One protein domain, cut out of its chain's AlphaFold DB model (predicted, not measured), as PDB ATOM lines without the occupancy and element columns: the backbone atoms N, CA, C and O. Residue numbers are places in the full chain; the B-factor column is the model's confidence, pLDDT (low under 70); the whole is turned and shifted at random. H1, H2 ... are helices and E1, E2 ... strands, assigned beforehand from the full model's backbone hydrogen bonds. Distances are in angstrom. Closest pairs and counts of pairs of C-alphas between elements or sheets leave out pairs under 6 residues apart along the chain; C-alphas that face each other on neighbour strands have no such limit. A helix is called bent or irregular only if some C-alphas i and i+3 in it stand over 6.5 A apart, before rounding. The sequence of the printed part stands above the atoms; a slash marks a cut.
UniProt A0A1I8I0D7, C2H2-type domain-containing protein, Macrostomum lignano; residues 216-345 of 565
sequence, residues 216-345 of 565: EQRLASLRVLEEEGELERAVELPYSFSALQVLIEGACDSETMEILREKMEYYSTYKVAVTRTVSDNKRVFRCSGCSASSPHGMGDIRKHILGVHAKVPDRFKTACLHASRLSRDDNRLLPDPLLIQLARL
ATOM      1  N   GLU A 216      31.571 -22.870  11.664       85.56
ATOM      2  CA  GLU A 216      31.240 -24.260  11.348       85.56
ATOM      3  C   GLU A 216      31.916 -25.245  12.306       85.56
ATOM      4  O   GLU A 216      31.235 -26.098  12.873       85.56
ATOM      5  N   GLN A 217      33.219 -25.082  12.573       86.06
ATOM      6  CA  GLN A 217      33.941 -25.879  13.572       86.06
ATOM      7  C   GLN A 217      33.298 -25.737  14.958       86.06
ATOM      8  O   GLN A 217      33.076 -26.734  15.643       86.06
ATOM      9  N   ARG A 218      32.908 -24.512  15.346       89.19
ATOM     10  CA  ARG A 218      32.240 -24.254  16.632       89.19
ATOM     11  C   ARG A 218      30.865 -24.906  16.746       89.19
ATOM     12  O   ARG A 218      30.468 -25.295  17.839       89.19
ATOM     13  N   LEU A 219      30.130 -25.024  15.640       86.56
ATOM     14  CA  LEU A 219      28.856 -25.745  15.596       86.56
ATOM     15  C   LEU A 219      29.068 -27.267  15.566       86.56
ATOM     16  O   LEU A 219      28.318 -27.988  16.221       86.56
ATOM     17  N   ALA A 220      30.105 -27.762  14.886       87.19
ATOM     18  CA  ALA A 220      30.473 -29.177  14.894       87.19
ATOM     19  C   ALA A 220      30.850 -29.663  16.305       87.19
ATOM     20  O   ALA A 220      30.359 -30.701  16.739       87.19
ATOM     21  N   SER A 221      31.616 -28.878  17.074       86.38
ATOM     22  CA  SER A 221      31.928 -29.191  18.478       86.38
ATOM     23  C   SER A 221      30.698 -29.262  19.395       86.38
ATOM     24  O   SER A 221      30.770 -29.898  20.442       86.38
ATOM     25  N   LEU A 222      29.574 -28.631  19.033       87.44
ATOM     26  CA  LEU A 222      28.310 -28.787  19.763       87.44
ATOM     27  C   LEU A 222      27.583 -30.076  19.363       87.44
ATOM     28  O   LEU A 222      27.065 -30.750  20.245       87.44
ATOM     29  N   ARG A 223      27.590 -30.435  18.071       88.94
ATOM     30  CA  ARG A 223      26.976 -31.679  17.570       88.94
ATOM     31  C   ARG A 223      27.624 -32.921  18.171       88.94
ATOM     32  O   ARG A 223      26.902 -33.802  18.605       88.94
ATOM     33  N   VAL A 224      28.954 -32.950  18.298       87.56
ATOM     34  CA  VAL A 224      29.655 -34.065  18.965       87.56
ATOM     35  C   VAL A 224      29.150 -34.253  20.402       87.56
ATOM     36  O   VAL A 224      28.796 -35.360  20.781       87.56
ATOM     37  N   LEU A 225      28.999 -33.171  21.176       84.69
ATOM     38  CA  LEU A 225      28.465 -33.237  22.546       84.69
ATOM     39  C   LEU A 225      26.973 -33.626  22.611       84.69
ATOM     40  O   LEU A 225      26.503 -34.076  23.656       84.69
ATOM     41  N   GLU A 226      26.223 -33.409  21.530       86.94
ATOM     42  CA  GLU A 226      24.817 -33.806  21.375       86.94
ATOM     43  C   GLU A 226      24.702 -35.297  21.008       86.94
ATOM     44  O   GLU A 226      23.906 -36.015  21.607       86.94
ATOM     45  N   GLU A 227      25.566 -35.783  20.111       86.25
ATOM     46  CA  GLU A 227      25.715 -37.192  19.718       86.25
ATOM     47  C   GLU A 227      26.254 -38.066  20.871       86.25
ATOM     48  O   GLU A 227      25.785 -39.186  21.068       86.25
ATOM     49  N   GLU A 228      27.175 -37.537  21.684       84.25
ATOM     50  CA  GLU A 228      27.664 -38.154  22.931       84.25
ATOM     51  C   GLU A 228      26.630 -38.115  24.077       84.25
ATOM     52  O   GLU A 228      26.821 -38.761  25.109       84.25
ATOM     53  N   GLY A 229      25.544 -37.346  23.936       78.75
ATOM     54  CA  GLY A 229      24.513 -37.183  24.965       78.75
ATOM     55  C   GLY A 229      24.932 -36.358  26.193       78.75
ATOM     56  O   GLY A 229      24.173 -36.281  27.161       78.75
ATOM     57  N   GLU A 230      26.107 -35.715  26.185       84.56
ATOM     58  CA  GLU A 230      26.556 -34.850  27.287       84.56
ATOM     59  C   GLU A 230      25.883 -33.462  27.292       84.56
ATOM     60  O   GLU A 230      25.881 -32.783  28.327       84.56
ATOM     61  N   LEU A 231      25.343 -33.005  26.154       87.81
ATOM     62  CA  LEU A 231      24.773 -31.665  25.979       87.81
ATOM     63  C   LEU A 231      23.371 -31.523  26.604       87.81
ATOM     64  O   LEU A 231      22.371 -31.970  26.056       87.81
ATOM     65  N   GLU A 232      23.281 -30.794  27.720       87.06
ATOM     66  CA  GLU A 232      22.010 -30.431  28.368       87.06
ATOM     67  C   GLU A 232      21.294 -29.295  27.611       87.06
ATOM     68  O   GLU A 232      20.069 -29.298  27.488       87.06
ATOM     69  N   ARG A 233      22.052 -28.297  27.124       89.81
ATOM     70  CA  ARG A 233      21.592 -27.273  26.164       89.81
ATOM     71  C   ARG A 233      22.768 -26.508  25.550       89.81
ATOM     72  O   ARG A 233      23.788 -26.307  26.209       89.81
ATOM     73  N   ALA A 234      22.576 -25.945  24.359       92.56
ATOM     74  CA  ALA A 234      23.394 -24.834  23.871       92.56
ATOM     75  C   ALA A 234      22.739 -23.492  24.251       92.56
ATOM     76  O   ALA A 234      21.566 -23.264  23.957       92.56
ATOM     77  N   VAL A 235      23.484 -22.595  24.902       94.19
ATOM     78  CA  VAL A 235      23.055 -21.221  25.218       94.19
ATOM     79  C   VAL A 235      23.688 -20.249  24.228       94.19
ATOM     80  O   VAL A 235      24.903 -20.256  24.042       94.19
ATOM     81  N   GLU A 236      22.868 -19.409  23.604       95.44
ATOM     82  CA  GLU A 236      23.314 -18.337  22.708       95.44
ATOM     83  C   GLU A 236      23.799 -17.116  23.503       95.44
ATOM     84  O   GLU A 236      23.430 -16.941  24.666       95.44
ATOM     85  N   LEU A 237      24.627 -16.266  22.888       96.44
ATOM     86  CA  LEU A 237      25.269 -15.126  23.554       96.44
ATOM     87  C   LEU A 237      24.857 -13.756  22.969       96.44
ATOM     88  O   LEU A 237      25.722 -12.979  22.563       96.44
ATOM     89  N   PRO A 238      23.553 -13.414  22.934       96.44
ATOM     90  CA  PRO A 238      23.109 -12.092  22.505       96.44
ATOM     91  C   PRO A 238      23.644 -10.979  23.420       96.44
ATOM     92  O   PRO A 238      23.938 -11.186  24.602       96.44
ATOM     93  N   TYR A 239      23.713  -9.771  22.870       97.19
ATOM     94  CA  TYR A 239      24.042  -8.538  23.578       97.19
ATOM     95  C   TYR A 239      23.157  -7.396  23.065       97.19
ATOM     96  O   TYR A 239      22.624  -7.482  21.959       97.19
ATOM     97  N   SER A 240      23.009  -6.329  23.849       97.25
ATOM     98  CA  SER A 240      22.406  -5.082  23.368       97.25
ATOM     99  C   SER A 240      23.497  -4.058  23.076       97.25
ATOM    100  O   SER A 240      24.272  -3.692  23.964       97.25
ATOM    101  N   PHE A 241      23.560  -3.587  21.827       95.81
ATOM    102  CA  PHE A 241      24.462  -2.503  21.446       95.81
ATOM    103  C   PHE A 241      24.044  -1.175  22.091       95.81
ATOM    104  O   PHE A 241      24.896  -0.455  22.600       95.81
ATOM    105  N   SER A 242      22.741  -0.881  22.149       95.88
ATOM    106  CA  SER A 242      22.211   0.342  22.762       95.88
ATOM    107  C   SER A 242      22.514   0.402  24.264       95.88
ATOM    108  O   SER A 242      22.990   1.424  24.762       95.88
ATOM    109  N   ALA A 243      22.337  -0.711  24.985       95.12
ATOM    110  CA  ALA A 243      22.739  -0.795  26.387       95.12
ATOM    111  C   ALA A 243      24.263  -0.714  26.563       95.12
ATOM    112  O   ALA A 243      24.718  -0.110  27.530       95.12
ATOM    113  N   LEU A 244      25.059  -1.292  25.652       94.81
ATOM    114  CA  LEU A 244      26.517  -1.159  25.691       94.81
ATOM    115  C   LEU A 244      26.941   0.304  25.529       94.81
ATOM    116  O   LEU A 244      27.702   0.788  26.359       94.81
ATOM    117  N   GLN A 245      26.409   1.004  24.524       94.56
ATOM    118  CA  GLN A 245      26.702   2.409  24.238       94.56
ATOM    119  C   GLN A 245      26.447   3.296  25.468       94.56
ATOM    120  O   GLN A 245      27.352   4.004  25.896       94.56
ATOM    121  N   VAL A 246      25.288   3.168  26.125       94.19
ATOM    122  CA  VAL A 246      24.932   3.923  27.351       94.19
ATOM    123  C   VAL A 246      25.789   3.550  28.582       94.19
ATOM    124  O   VAL A 246      25.780   4.254  29.594       94.19
ATOM    125  N   LEU A 247      26.540   2.442  28.535       91.06
ATOM    126  CA  LEU A 247      27.464   2.024  29.600       91.06
ATOM    127  C   LEU A 247      28.915   2.482  29.395       91.06
ATOM    128  O   LEU A 247      29.701   2.367  30.335       91.06
ATOM    129  N   ILE A 248      29.265   2.988  28.210       90.56
ATOM    130  CA  ILE A 248      30.605   3.512  27.873       90.56
ATOM    131  C   ILE A 248      30.563   4.922  27.258       90.56
ATOM    132  O   ILE A 248      31.591   5.464  26.857       90.56
ATOM    133  N   GLU A 249      29.385   5.544  27.235       87.81
ATOM    134  CA  GLU A 249      29.155   6.934  26.847       87.81
ATOM    135  C   GLU A 249      30.073   7.888  27.634       87.81
ATOM    136  O   GLU A 249      30.132   7.852  28.864       87.81
ATOM    137  N   GLY A 250      30.844   8.709  26.915       81.19
ATOM    138  CA  GLY A 250      31.863   9.594  27.494       81.19
ATOM    139  C   GLY A 250      33.182   8.917  27.907       81.19
ATOM    140  O   GLY A 250      34.132   9.625  28.229       81.19
ATOM    141  N   ALA A 251      33.278   7.582  27.864       79.81
ATOM    142  CA  ALA A 251      34.494   6.817  28.180       79.81
ATOM    143  C   ALA A 251      35.244   6.291  26.936       79.81
ATOM    144  O   ALA A 251      36.316   5.695  27.063       79.81
ATOM    145  N   CYS A 252      34.701   6.493  25.732       82.81
ATOM    146  CA  CYS A 252      35.333   6.104  24.474       82.81
ATOM    147  C   CYS A 252      34.953   7.010  23.295       82.81
ATOM    148  O   CYS A 252      33.897   7.638  23.271       82.81
ATOM    149  N   ASP A 253      35.837   7.021  22.305       88.44
ATOM    150  CA  ASP A 253      35.683   7.624  20.985       88.44
ATOM    151  C   ASP A 253      34.852   6.748  20.017       88.44
ATOM    152  O   ASP A 253      34.532   5.590  20.305       88.44
ATOM    153  N   SER A 254      34.502   7.302  18.850       89.12
ATOM    154  CA  SER A 254      33.642   6.626  17.864       89.12
ATOM    155  C   SER A 254      34.317   5.447  17.151       89.12
ATOM    156  O   SER A 254      33.630   4.496  16.788       89.12
ATOM    157  N   GLU A 255      35.640   5.465  16.974       91.00
ATOM    158  CA  GLU A 255      36.384   4.372  16.330       91.00
ATOM    159  C   GLU A 255      36.440   3.154  17.267       91.00
ATOM    160  O   GLU A 255      36.077   2.035  16.898       91.00
ATOM    161  N   THR A 256      36.757   3.389  18.544       89.75
ATOM    162  CA  THR A 256      36.651   2.398  19.619       89.75
ATOM    163  C   THR A 256      35.235   1.816  19.725       89.75
ATOM    164  O   THR A 256      35.099   0.611  19.943       89.75
ATOM    165  N   MET A 257      34.178   2.623  19.556       92.12
ATOM    166  CA  MET A 257      32.788   2.137  19.555       92.12
ATOM    167  C   MET A 257      32.498   1.146  18.419       92.12
ATOM    168  O   MET A 257      31.795   0.157  18.639       92.12
ATOM    169  N   GLU A 258      33.036   1.374  17.222       93.06
ATOM    170  CA  GLU A 258      32.849   0.480  16.072       93.06
ATOM    171  C   GLU A 258      33.674  -0.806  16.213       93.06
ATOM    172  O   GLU A 258      33.133  -1.899  16.046       93.06
ATOM    173  N   ILE A 259      34.923  -0.704  16.681       92.75
ATOM    174  CA  ILE A 259      35.757  -1.864  17.038       92.75
ATOM    175  C   ILE A 259      35.090  -2.708  18.144       92.75
ATOM    176  O   ILE A 259      35.213  -3.936  18.168       92.75
ATOM    177  N   LEU A 260      34.366  -2.085  19.081       94.31
ATOM    178  CA  LEU A 260      33.574  -2.803  20.085       94.31
ATOM    179  C   LEU A 260      32.300  -3.429  19.507       94.31
ATOM    180  O   LEU A 260      31.944  -4.525  19.943       94.31
ATOM    181  N   ARG A 261      31.637  -2.790  18.531       95.12
ATOM    182  CA  ARG A 261      30.495  -3.371  17.802       95.12
ATOM    183  C   ARG A 261      30.904  -4.683  17.138       95.12
ATOM    184  O   ARG A 261      30.314  -5.714  17.448       95.12
ATOM    185  N   GLU A 262      31.948  -4.648  16.312       95.94
ATOM    186  CA  GLU A 262      32.467  -5.810  15.577       95.94
ATOM    187  C   GLU A 262      32.826  -6.960  16.532       95.94
ATOM    188  O   GLU A 262      32.403  -8.103  16.352       95.94
ATOM    189  N   LYS A 263      33.544  -6.661  17.621       95.62
ATOM    190  CA  LYS A 263      33.946  -7.673  18.613       95.62
ATOM    191  C   LYS A 263      32.769  -8.263  19.386       95.62
ATOM    192  O   LYS A 263      32.805  -9.444  19.735       95.62
ATOM    193  N   MET A 264      31.725  -7.480  19.655       97.00
ATOM    194  CA  MET A 264      30.512  -7.973  20.312       97.00
ATOM    195  C   MET A 264      29.602  -8.762  19.365       97.00
ATOM    196  O   MET A 264      29.003  -9.756  19.775       97.00
ATOM    197  N   GLU A 265      29.557  -8.388  18.088       96.31
ATOM    198  CA  GLU A 265      28.926  -9.168  17.025       96.31
ATOM    199  C   GLU A 265      29.637 -10.515  16.846       96.31
ATOM    200  O   GLU A 265      29.003 -11.565  16.959       96.31
ATOM    201  N   TYR A 266      30.968 -10.523  16.756       94.69
ATOM    202  CA  TYR A 266      31.761 -11.752  16.756       94.69
ATOM    203  C   TYR A 266      31.519 -12.612  18.013       94.69
ATOM    204  O   TYR A 266      31.305 -13.820  17.903       94.69
ATOM    205  N   TYR A 267      31.462 -12.009  19.207       96.38
ATOM    206  CA  TYR A 267      31.091 -12.699  20.452       96.38
ATOM    207  C   TYR A 267      29.698 -13.354  20.382       96.38
ATOM    208  O   TYR A 267      29.526 -14.462  20.887       96.38
ATOM    209  N   SER A 268      28.723 -12.728  19.716       95.56
ATOM    210  CA  SER A 268      27.371 -13.291  19.572       95.56
ATOM    211  C   SER A 268      27.318 -14.556  18.702       95.56
ATOM    212  O   SER A 268      26.428 -15.388  18.873       95.56
ATOM    213  N   THR A 269      28.323 -14.766  17.837       94.31
ATOM    214  CA  THR A 269      28.495 -15.997  17.040       94.31
ATOM    215  C   THR A 269      29.054 -17.188  17.844       94.31
ATOM    216  O   THR A 269      29.329 -18.254  17.279       94.31
ATOM    217  N   TYR A 270      29.257 -17.030  19.157       94.62
ATOM    218  CA  TYR A 270      29.617 -18.112  20.077       94.62
ATOM    219  C   TYR A 270      28.397 -18.632  20.835       94.62
ATOM    220  O   TYR A 270      27.445 -17.907  21.123       94.62
ATOM    221  N   LYS A 271      28.468 -19.907  21.223       94.81
ATOM    222  CA  LYS A 271      27.510 -20.530  22.135       94.81
ATOM    223  C   LYS A 271      28.245 -21.129  23.329       94.81
ATOM    224  O   LYS A 271      29.452 -21.378  23.290       94.81
ATOM    225  N   VAL A 272      27.510 -21.363  24.406       95.12
ATOM    226  CA  VAL A 272      27.994 -22.091  25.580       95.12
ATOM    227  C   VAL A 272      27.247 -23.409  25.662       95.12
ATOM    228  O   VAL A 272      26.029 -23.418  25.832       95.12
ATOM    229  N   ALA A 273      27.977 -24.514  25.568       93.81
ATOM    230  CA  ALA A 273      27.431 -25.819  25.902       93.81
ATOM    231  C   ALA A 273      27.289 -25.911  27.425       93.81
ATOM    232  O   ALA A 273      28.270 -25.768  28.160       93.81
ATOM    233  N   VAL A 274      26.071 -26.138  27.906       92.75
ATOM    234  CA  VAL A 274      25.836 -26.630  29.262       92.75
ATOM    235  C   VAL A 274      25.863 -28.143  29.162       92.75
ATOM    236  O   VAL A 274      25.036 -28.718  28.459       92.75
ATOM    237  N   THR A 275      26.814 -28.779  29.835       90.31
ATOM    238  CA  THR A 275      26.921 -30.240  29.895       90.31
ATOM    239  C   THR A 275      26.828 -30.713  31.335       90.31
ATOM    240  O   THR A 275      27.073 -29.936  32.266       90.31
ATOM    241  N   ARG A 276      26.446 -31.973  31.551       85.69
ATOM    242  CA  ARG A 276      26.235 -32.514  32.899       85.69
ATOM    243  C   ARG A 276      27.205 -33.651  33.187       85.69
ATOM    244  O   ARG A 276      27.178 -34.670  32.510       85.69
ATOM    245  N   THR A 277      28.074 -33.485  34.184       76.25
ATOM    246  CA  THR A 277      29.083 -34.504  34.500       76.25
ATOM    247  C   THR A 277      28.444 -35.721  35.159       76.25
ATOM    248  O   THR A 277      27.792 -35.603  36.197       76.25
ATOM    249  N   VAL A 278      28.664 -36.899  34.570       67.94
ATOM    250  CA  VAL A 278      28.035 -38.164  34.989       67.94
ATOM    251  C   VAL A 278      28.391 -38.549  36.435       67.94
ATOM    252  O   VAL A 278      27.532 -39.035  37.162       67.94
ATOM    253  N   SER A 279      29.621 -38.271  36.886       69.56
ATOM    254  CA  SER A 279      30.102 -38.605  38.241       69.56
ATOM    255  C   SER A 279      29.456 -37.785  39.363       69.56
ATOM    256  O   SER A 279      29.202 -38.294  40.449       69.56
ATOM    257  N   ASP A 280      29.217 -36.499  39.109       72.81
ATOM    258  CA  ASP A 280      28.893 -35.506  40.140       72.81
ATOM    259  C   ASP A 280      27.479 -34.930  39.986       72.81
ATOM    260  O   ASP A 280      27.017 -34.175  40.844       72.81
ATOM    261  N   ASN A 281      26.816 -35.222  38.864       77.12
ATOM    262  CA  ASN A 281      25.521 -34.679  38.453       77.12
ATOM    263  C   ASN A 281      25.489 -33.132  38.323       77.12
ATOM    264  O   ASN A 281      24.412 -32.518  38.278       77.12
ATOM    265  N   LYS A 282      26.673 -32.498  38.270       83.19
ATOM    266  CA  LYS A 282      26.905 -31.041  38.234       83.19
ATOM    267  C   LYS A 282      26.892 -30.525  36.795       83.19
ATOM    268  O   LYS A 282      27.352 -31.199  35.879       83.19
ATOM    269  N   ARG A 283      26.396 -29.299  36.602       88.06
ATOM    270  CA  ARG A 283      26.439 -28.614  35.301       88.06
ATOM    271  C   ARG A 283      27.792 -27.930  35.117       88.06
ATOM    272  O   ARG A 283      28.252 -27.230  36.018       88.06
ATOM    273  N   VAL A 284      28.395 -28.103  33.948       91.31
ATOM    274  CA  VAL A 284      29.647 -27.469  33.526       91.31
ATOM    275  C   VAL A 284      29.374 -26.658  32.264       91.31
ATOM    276  O   VAL A 284      28.658 -27.096  31.368       91.31
ATOM    277  N   PHE A 285      29.935 -25.454  32.197       93.81
ATOM    278  CA  PHE A 285      29.764 -24.536  31.074       93.81
ATOM    279  C   PHE A 285      31.011 -24.591  30.187       93.81
ATOM    280  O   PHE A 285      32.082 -24.175  30.632       93.81
ATOM    281  N   ARG A 286      30.899 -25.110  28.960       93.31
ATOM    282  CA  ARG A 286      32.004 -25.260  27.994       93.31
ATOM    283  C   ARG A 286      31.898 -24.232  26.859       93.31
ATOM    284  O   ARG A 286      30.798 -23.879  26.435       93.31
ATOM    285  N   CYS A 287      33.036 -23.740  26.372       94.44
ATOM    286  CA  CYS A 287      33.093 -22.852  25.207       94.44
ATOM    287  C   CYS A 287      32.807 -23.638  23.917       94.44
ATOM    288  O   CYS A 287      33.342 -24.728  23.746       94.44
ATOM    289  N   SER A 288      32.049 -23.080  22.965       92.50
ATOM    290  CA  SER A 288      31.882 -23.713  21.646       92.50
ATOM    291  C   SER A 288      33.119 -23.620  20.739       92.50
ATOM    292  O   SER A 288      33.089 -24.174  19.654       92.50
ATOM    293  N   GLY A 289      34.176 -22.885  21.108       88.62
ATOM    294  CA  GLY A 289      35.340 -22.636  20.237       88.62
ATOM    295  C   GLY A 289      36.710 -22.951  20.831       88.62
ATOM    296  O   GLY A 289      37.709 -22.501  20.276       88.62
ATOM    297  N   CYS A 290      36.763 -23.661  21.960       91.00
ATOM    298  CA  CYS A 290      37.976 -24.261  22.529       91.00
ATOM    299  C   CYS A 290      37.613 -25.210  23.684       91.00
ATOM    300  O   CYS A 290      36.484 -25.208  24.168       91.00
ATOM    301  N   SER A 291      38.598 -25.941  24.209       90.06
ATOM    302  CA  SER A 291      38.461 -26.835  25.372       90.06
ATOM    303  C   SER A 291      38.216 -26.133  26.723       90.06
ATOM    304  O   SER A 291      38.150 -26.796  27.762       90.06
ATOM    305  N   ALA A 292      38.074 -24.801  26.756       91.81
ATOM    306  CA  ALA A 292      37.826 -24.067  27.993       91.81
ATOM    307  C   ALA A 292      36.462 -24.424  28.607       91.81
ATOM    308  O   ALA A 292      35.434 -24.470  27.925       91.81
ATOM    309  N   SER A 293      36.446 -24.618  29.926       92.25
ATOM    310  CA  SER A 293      35.235 -24.917  30.687       92.25
ATOM    311  C   SER A 293      35.254 -24.281  32.079       92.25
ATOM    312  O   SER A 293      36.315 -24.007  32.639       92.25
ATOM    313  N   SER A 294      34.069 -24.026  32.642       91.88
ATOM    314  CA  SER A 294      33.891 -23.528  34.009       91.88
ATOM    315  C   SER A 294      32.839 -24.351  34.764       91.88
ATOM    316  O   SER A 294      31.688 -24.409  34.324       91.88
ATOM    317  N   PRO A 295      33.181 -24.932  35.930       87.69
ATOM    318  CA  PRO A 295      32.209 -25.478  36.877       87.69
ATOM    319  C   PRO A 295      31.630 -24.396  37.812       87.69
ATOM    320  O   PRO A 295      30.766 -24.691  38.632       87.69
ATOM    321  N   HIS A 296      32.128 -23.154  37.743       83.88
ATOM    322  CA  HIS A 296      31.751 -22.065  38.650       83.88
ATOM    323  C   HIS A 296      30.614 -21.192  38.105       83.88
ATOM    324  O   HIS A 296      29.848 -20.631  38.888       83.88
ATOM    325  N   GLY A 297      30.449 -21.122  36.778       86.56
ATOM    326  CA  GLY A 297      29.251 -20.556  36.164       86.56
ATOM    327  C   GLY A 297      29.438 -19.963  34.767       86.56
ATOM    328  O   GLY A 297      30.538 -19.603  34.348       86.56
ATOM    329  N   MET A 298      28.300 -19.765  34.093       90.50
ATOM    330  CA  MET A 298      28.153 -19.070  32.805       90.50
ATOM    331  C   MET A 298      28.920 -17.734  32.734       90.50
ATOM    332  O   MET A 298      29.462 -17.373  31.692       90.50
ATOM    333  N   GLY A 299      28.997 -16.989  33.842       92.94
ATOM    334  CA  GLY A 299      29.687 -15.698  33.881       92.94
ATOM    335  C   GLY A 299      31.176 -15.780  33.528       92.94
ATOM    336  O   GLY A 299      31.695 -14.855  32.907       92.94
ATOM    337  N   ASP A 300      31.857 -16.875  33.870       93.94
ATOM    338  CA  ASP A 300      33.299 -17.004  33.640       93.94
ATOM    339  C   ASP A 300      33.623 -17.494  32.229       93.94
ATOM    340  O   ASP A 300      34.577 -17.009  31.624       93.94
ATOM    341  N   ILE A 301      32.791 -18.367  31.649       95.31
ATOM    342  CA  ILE A 301      32.980 -18.778  30.253       95.31
ATOM    343  C   ILE A 301      32.664 -17.627  29.280       95.31
ATOM    344  O   ILE A 301      33.360 -17.466  28.281       95.31
ATOM    345  N   ARG A 302      31.716 -16.730  29.608       96.19
ATOM    346  CA  ARG A 302      31.503 -15.487  28.838       96.19
ATOM    347  C   ARG A 302      32.702 -14.535  28.933       96.19
ATOM    348  O   ARG A 302      33.129 -14.019  27.905       96.19
ATOM    349  N   LYS A 303      33.306 -14.350  30.119       95.69
ATOM    350  CA  LYS A 303      34.571 -13.589  30.272       95.69
ATOM    351  C   LYS A 303      35.705 -14.195  29.440       95.69
ATOM    352  O   LYS A 303      36.452 -13.449  28.809       95.69
ATOM    353  N   HIS A 304      35.821 -15.526  29.429       95.44
ATOM    354  CA  HIS A 304      36.777 -16.247  28.586       95.44
ATOM    355  C   HIS A 304      36.557 -15.923  27.105       95.44
ATOM    356  O   HIS A 304      37.501 -15.509  26.442       95.44
ATOM    357  N   ILE A 305      35.325 -16.020  26.591       96.12
ATOM    358  CA  ILE A 305      35.039 -15.732  25.174       96.12
ATOM    359  C   ILE A 305      35.348 -14.266  24.833       96.12
ATOM    360  O   ILE A 305      36.052 -14.015  23.853       96.12
ATOM    361  N   LEU A 306      34.921 -13.310  25.667       96.81
ATOM    362  CA  LEU A 306      35.210 -11.878  25.488       96.81
ATOM    363  C   LEU A 306      36.723 -11.581  25.444       96.81
ATOM    364  O   LEU A 306      37.176 -10.785  24.623       96.81
ATOM    365  N   GLY A 307      37.514 -12.213  26.318       95.12
ATOM    366  CA  GLY A 307      38.956 -11.971  26.414       95.12
ATOM    367  C   GLY A 307      39.814 -12.755  25.418       95.12
ATOM    368  O   GLY A 307      40.741 -12.194  24.834       95.12
ATOM    369  N   VAL A 308      39.534 -14.046  25.229       94.81
ATOM    370  CA  VAL A 308      40.379 -14.974  24.460       94.81
ATOM    371  C   VAL A 308      39.983 -15.025  22.991       94.81
ATOM    372  O   VAL A 308      40.877 -15.019  22.146       94.81
ATOM    373  N   HIS A 309      38.685 -15.039  22.678       94.06
ATOM    374  CA  HIS A 309      38.200 -15.165  21.301       94.06
ATOM    375  C   HIS A 309      37.884 -13.798  20.680       94.06
ATOM    376  O   HIS A 309      38.504 -13.435  19.688       94.06
ATOM    377  N   ALA A 310      37.017 -12.994  21.303       94.38
ATOM    378  CA  ALA A 310      36.600 -11.690  20.772       94.38
ATOM    379  C   ALA A 310      37.611 -10.541  20.995       94.38
ATOM    380  O   ALA A 310      37.389  -9.425  20.533       94.38
ATOM    381  N   LYS A 311      38.718 -10.783  21.717       95.19
ATOM    382  CA  LYS A 311      39.800  -9.807  21.985       95.19
ATOM    383  C   LYS A 311      39.290  -8.419  22.434       95.19
ATOM    384  O   LYS A 311      39.807  -7.378  22.003       95.19
ATOM    385  N   VAL A 312      38.267  -8.393  23.289       94.81
ATOM    386  CA  VAL A 312      37.716  -7.156  23.866       94.81
ATOM    387  C   VAL A 312      38.765  -6.528  24.801       94.81
ATOM    388  O   VAL A 312      39.305  -7.247  25.649       94.81
ATOM    389  N   PRO A 313      39.087  -5.221  24.680       90.75
ATOM    390  CA  PRO A 313      40.038  -4.548  25.570       90.75
ATOM    391  C   PRO A 313      39.603  -4.626  27.037       90.75
ATOM    392  O   PRO A 313      38.414  -4.516  27.331       90.75
ATOM    393  N   ASP A 314      40.552  -4.802  27.963       89.88
ATOM    394  CA  ASP A 314      40.249  -5.171  29.359       89.88
ATOM    395  C   ASP A 314      39.294  -4.189  30.056       89.88
ATOM    396  O   ASP A 314      38.308  -4.627  30.650       89.88
ATOM    397  N   ARG A 315      39.508  -2.880  29.846       89.56
ATOM    398  CA  ARG A 315      38.634  -1.788  30.311       89.56
ATOM    399  C   ARG A 315      37.150  -1.995  29.973       89.56
ATOM    400  O   ARG A 315      36.281  -1.844  30.826       89.56
ATOM    401  N   PHE A 316      36.851  -2.467  28.762       93.50
ATOM    402  CA  PHE A 316      35.476  -2.635  28.281       93.50
ATOM    403  C   PHE A 316      34.861  -4.004  28.588       93.50
ATOM    404  O   PHE A 316      33.638  -4.132  28.545       93.50
ATOM    405  N   LYS A 317      35.652  -5.030  28.953       93.50
ATOM    406  CA  LYS A 317      35.132  -6.392  29.218       93.50
ATOM    407  C   LYS A 317      34.004  -6.404  30.248       93.50
ATOM    408  O   LYS A 317      33.074  -7.198  30.117       93.50
ATOM    409  N   THR A 318      34.067  -5.525  31.248       93.81
ATOM    410  CA  THR A 318      33.010  -5.363  32.254       93.81
ATOM    411  C   THR A 318      31.717  -4.855  31.611       93.81
ATOM    412  O   THR A 318      30.696  -5.532  31.710       93.81
ATOM    413  N   ALA A 319      31.754  -3.733  30.881       94.06
ATOM    414  CA  ALA A 319      30.585  -3.187  30.185       94.06
ATOM    415  C   ALA A 319      29.987  -4.193  29.182       94.06
ATOM    416  O   ALA A 319      28.788  -4.459  29.217       94.06
ATOM    417  N   CYS A 320      30.827  -4.858  28.383       95.75
ATOM    418  CA  CYS A 320      30.429  -5.929  27.463       95.75
ATOM    419  C   CYS A 320      29.746  -7.119  28.170       95.75
ATOM    420  O   CYS A 320      28.750  -7.653  27.675       95.75
ATOM    421  N   LEU A 321      30.232  -7.530  29.348       95.88
ATOM    422  CA  LEU A 321      29.635  -8.608  30.149       95.88
ATOM    423  C   LEU A 321      28.304  -8.197  30.807       95.88
ATOM    424  O   LEU A 321      27.451  -9.058  31.050       95.88
ATOM    425  N   HIS A 322      28.122  -6.903  31.088       95.19
ATOM    426  CA  HIS A 322      26.856  -6.332  31.548       95.19
ATOM    427  C   HIS A 322      25.840  -6.199  30.403       95.19
ATOM    428  O   HIS A 322      24.705  -6.634  30.571       95.19
ATOM    429  N   ALA A 323      26.246  -5.710  29.229       96.12
ATOM    430  CA  ALA A 323      25.395  -5.575  28.039       96.12
ATOM    431  C   ALA A 323      25.008  -6.917  27.375       96.12
ATOM    432  O   ALA A 323      24.109  -6.958  26.539       96.12
ATOM    433  N   SER A 324      25.653  -8.023  27.765       96.81
ATOM    434  CA  SER A 324      25.316  -9.410  27.386       96.81
ATOM    435  C   SER A 324      24.773 -10.236  28.568       96.81
ATOM    436  O   SER A 324      24.934 -11.462  28.651       96.81
ATOM    437  N   ARG A 325      24.152  -9.574  29.556       95.25
ATOM    438  CA  ARG A 325      23.619 -10.240  30.751       95.25
ATOM    439  C   ARG A 325      22.281 -10.922  30.458       95.25
ATOM    440  O   ARG A 325      21.231 -10.294  30.390       95.25
ATOM    441  N   LEU A 326      22.347 -12.244  30.341       94.44
ATOM    442  CA  LEU A 326      21.190 -13.125  30.180       94.44
ATOM    443  C   LEU A 326      20.379 -13.281  31.483       94.44
ATOM    444  O   LEU A 326      20.945 -13.243  32.583       94.44
ATOM    445  N   SER A 327      19.071 -13.512  31.341       90.69
ATOM    446  CA  SER A 327      18.171 -14.009  32.386       90.69
ATOM    447  C   SER A 327      18.645 -15.370  32.895       90.69
ATOM    448  O   SER A 327      19.228 -16.157  32.148       90.69
ATOM    449  N   ARG A 328      18.409 -15.657  34.178       86.88
ATOM    450  CA  ARG A 328      18.918 -16.876  34.822       86.88
ATOM    451  C   ARG A 328      18.093 -18.118  34.482       86.88
ATOM    452  O   ARG A 328      18.609 -19.226  34.584       86.88
ATOM    453  N   ASP A 329      16.843 -17.915  34.085       85.94
ATOM    454  CA  ASP A 329      15.855 -18.977  33.935       85.94
ATOM    455  C   ASP A 329      15.699 -19.321  32.437       85.94
ATOM    456  O   ASP A 329      16.094 -20.403  32.004       85.94
ATOM    457  N   ASP A 330      15.308 -18.351  31.600       86.81
ATOM    458  CA  ASP A 330      15.149 -18.557  30.145       86.81
ATOM    459  C   ASP A 330      16.450 -18.469  29.329       86.81
ATOM    460  O   ASP A 330      16.464 -18.807  28.148       86.81
ATOM    461  N   ASN A 331      17.547 -17.973  29.916       90.50
ATOM    462  CA  ASN A 331      18.812 -17.655  29.225       90.50
ATOM    463  C   ASN A 331      18.699 -16.613  28.082       90.50
ATOM    464  O   ASN A 331      19.657 -16.397  27.347       90.50
ATOM    465  N   ARG A 332      17.561 -15.918  27.945       93.50
ATOM    466  CA  ARG A 332      17.378 -14.803  26.995       93.50
ATOM    467  C   ARG A 332      18.055 -13.529  27.509       93.50
ATOM    468  O   ARG A 332      18.230 -13.377  28.716       93.50
ATOM    469  N   LEU A 333      18.417 -12.601  26.622       95.88
ATOM    470  CA  LEU A 333      18.952 -11.288  27.008       95.88
ATOM    471  C   LEU A 333      17.951 -10.527  27.899       95.88
ATOM    472  O   LEU A 333      16.752 -10.534  27.615       95.88
ATOM    473  N   LEU A 334      18.424  -9.882  28.970       94.38
ATOM    474  CA  LEU A 334      17.589  -8.963  29.756       94.38
ATOM    475  C   LEU A 334      17.343  -7.663  28.961       94.38
ATOM    476  O   LEU A 334      18.233  -7.240  28.229       94.38
ATOM    477  N   PRO A 335      16.182  -7.002  29.101       94.69
ATOM    478  CA  PRO A 335      15.903  -5.752  28.393       94.69
ATOM    479  C   PRO A 335      16.812  -4.608  28.865       94.69
ATOM    480  O   PRO A 335      17.164  -4.527  30.044       94.69
ATOM    481  N   ASP A 336      17.136  -3.690  27.953       95.56
ATOM    482  CA  ASP A 336      18.109  -2.602  28.135       95.56
ATOM    483  C   ASP A 336      18.011  -1.822  29.458       95.56
ATOM    484  O   ASP A 336      19.053  -1.657  30.101       95.56
ATOM    485  N   PRO A 337      16.823  -1.406  29.955       94.12
ATOM    486  CA  PRO A 337      16.727  -0.718  31.241       94.12
ATOM    487  C   PRO A 337      17.279  -1.555  32.403       94.12
ATOM    488  O   PRO A 337      17.970  -1.022  33.269       94.12
ATOM    489  N   LEU A 338      17.056  -2.876  32.390       93.38
ATOM    490  CA  LEU A 338      17.592  -3.793  33.396       93.38
ATOM    491  C   LEU A 338      19.084  -4.074  33.185       93.38
ATOM    492  O   LEU A 338      19.800  -4.203  34.176       93.38
ATOM    493  N   LEU A 339      19.585  -4.132  31.943       94.25
ATOM    494  CA  LEU A 339      21.030  -4.231  31.676       94.25
ATOM    495  C   LEU A 339      21.773  -3.025  32.272       94.25
ATOM    496  O   LEU A 339      22.741  -3.193  33.020       94.25
ATOM    497  N   ILE A 340      21.268  -1.819  31.996       93.50
ATOM    498  CA  ILE A 340      21.836  -0.547  32.451       93.50
ATOM    499  C   ILE A 340      21.712  -0.414  33.977       93.50
ATOM    500  O   ILE A 340      22.700  -0.116  34.653       93.50
ATOM    501  N   GLN A 341      20.541  -0.705  34.558       92.69
ATOM    502  CA  GLN A 341      20.331  -0.667  36.011       92.69
ATOM    503  C   GLN A 341      21.232  -1.676  36.743       92.69
ATOM    504  O   GLN A 341      21.892  -1.314  37.714       92.69
ATOM    505  N   LEU A 342      21.344  -2.921  36.260       90.38
ATOM    506  CA  LEU A 342      22.193  -3.961  36.864       90.38
ATOM    507  C   LEU A 342      23.703  -3.726  36.686       90.38
ATOM    508  O   LEU A 342      24.493  -4.471  37.275       90.38
ATOM    509  N   ALA A 343      24.109  -2.745  35.877       89.19
ATOM    510  CA  ALA A 343      25.482  -2.252  35.782       89.19
ATOM    511  C   ALA A 343      25.726  -1.035  36.688       89.19
ATOM    512  O   ALA A 343      26.725  -0.994  37.404       89.19
ATOM    513  N   ARG A 344      24.786  -0.078  36.715       84.44
ATOM    514  CA  ARG A 344      24.837   1.110  37.587       84.44
ATOM    515  C   ARG A 344      24.697   0.760  39.073       84.44
ATOM    516  O   ARG A 344      25.294   1.424  39.919       84.44
ATOM    517  N   LEU A 345      23.982  -0.318  39.404       81.62
ATOM    518  CA  LEU A 345      24.015  -0.947  40.726       81.62
ATOM    519  C   LEU A 345      25.429  -1.485  40.998       81.62
ATOM    520  O   LEU A 345      25.767  -2.598  40.603       81.62
TER     521      LEU A 345
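AT A GLANCE: This is residues 216 to 345 of the 565 residues of the protein "C2H2-type domain-containing protein" of Macrostomum lignano (UniProt A0A1I8I0D7). An elongated body has a small three-stranded sheet at one end, sandwiched between H1 on one face and H4 on the other, and a cluster of three helices at the other end, in which H2 and H6 lie side by side and H5 crosses both at a steep tilt. H4 lies near the middle and joins the two halves by also packing on H5, while the long H3 runs beside the helical half. The printed part has 130 residues, with six named helices and three named strands in the order H1 E1 H2 H3 E2 E3 H4 H5 H6; the sheet order is E1 - E2 - E3, antiparallel throughout, and the class is mixed, helices and strands. It is compact, with a radius of gyration of the C-alphas of 15.3 A, and spans 49 by 29 by 19 A.

IN THESE COORDINATES: H1 is residues 216 to 227, 16.4 A long, beginning at C-alpha 216 (31.240, -24.260, 11.348). E1 is residues 231 to 236, 13.8 A, and H2 residues 241 to 248, 10.7 A. H3, residues 254 to 268, measures 21.0 A from C-alpha 254 (33.642, 6.626, 17.864). E2 is residues 271 to 276, 16.2 A, and E3 residues 283 to 287, 13.4 A. H4 is residues 298 to 309, 15.8 A; H5 residues 314 to 323, 14.9 A; H6 residues 336 to 344, 12.2 A, ending at C-alpha 344 (24.837, 1.110, 37.587). H5 is irregular, only just: C-alphas 315 and 318 are 6.9 A apart.

HOW THE PARTS SIT: E1 and E2 are antiparallel at 157 degrees, with N 235 and O 272 at 2.8 A. The hairpin E2 and E3 has N 275 and O 284 at 2.9 A. H1 and H4 lie on opposite faces of this sheet, making three layers, helices on both faces. H1 runs along the strands at a height over the sheet of 9.7 A; its closest C-alphas to E1 are Leu 225 and Leu 231, 5.3 A. H4 runs along the strands over E3 at a height of 8.0 A; C-alphas 285 and 298 are closest, 6.0 A. H5, the hub, touches H4 (Leu 306 and Lys 317, closest C-alphas, 6.6 A), H2 (Leu 244 and Ala 323, 5.1 A) and H6 (Ala 323 and Leu 339, 5.8 A). H2 and H6 touch at a shallow tilt of 21 degrees, the same way, with Ala 243 and Asp 336 closest at 5.3 A. H3 and H4 only just touch, with 3 pairs of C-alphas within 8 A, Tyr 267 and Leu 306 closest at 6.6 A. Every O i to N i+4 pair is within hydrogen-bond range in H2, H3, H4 and H6; H1 has 6 of 8 and H5 4 of 6.

THE WHOLE: The two C-alphas farthest apart, Ser 254 and Ser 279, are 49.7 A apart. The printed part has no cut. The link from H5 to H6, residues 324 to 335, is long. The mean pLDDT of the printed part is 90.9; residues 278 to 279 are under 70.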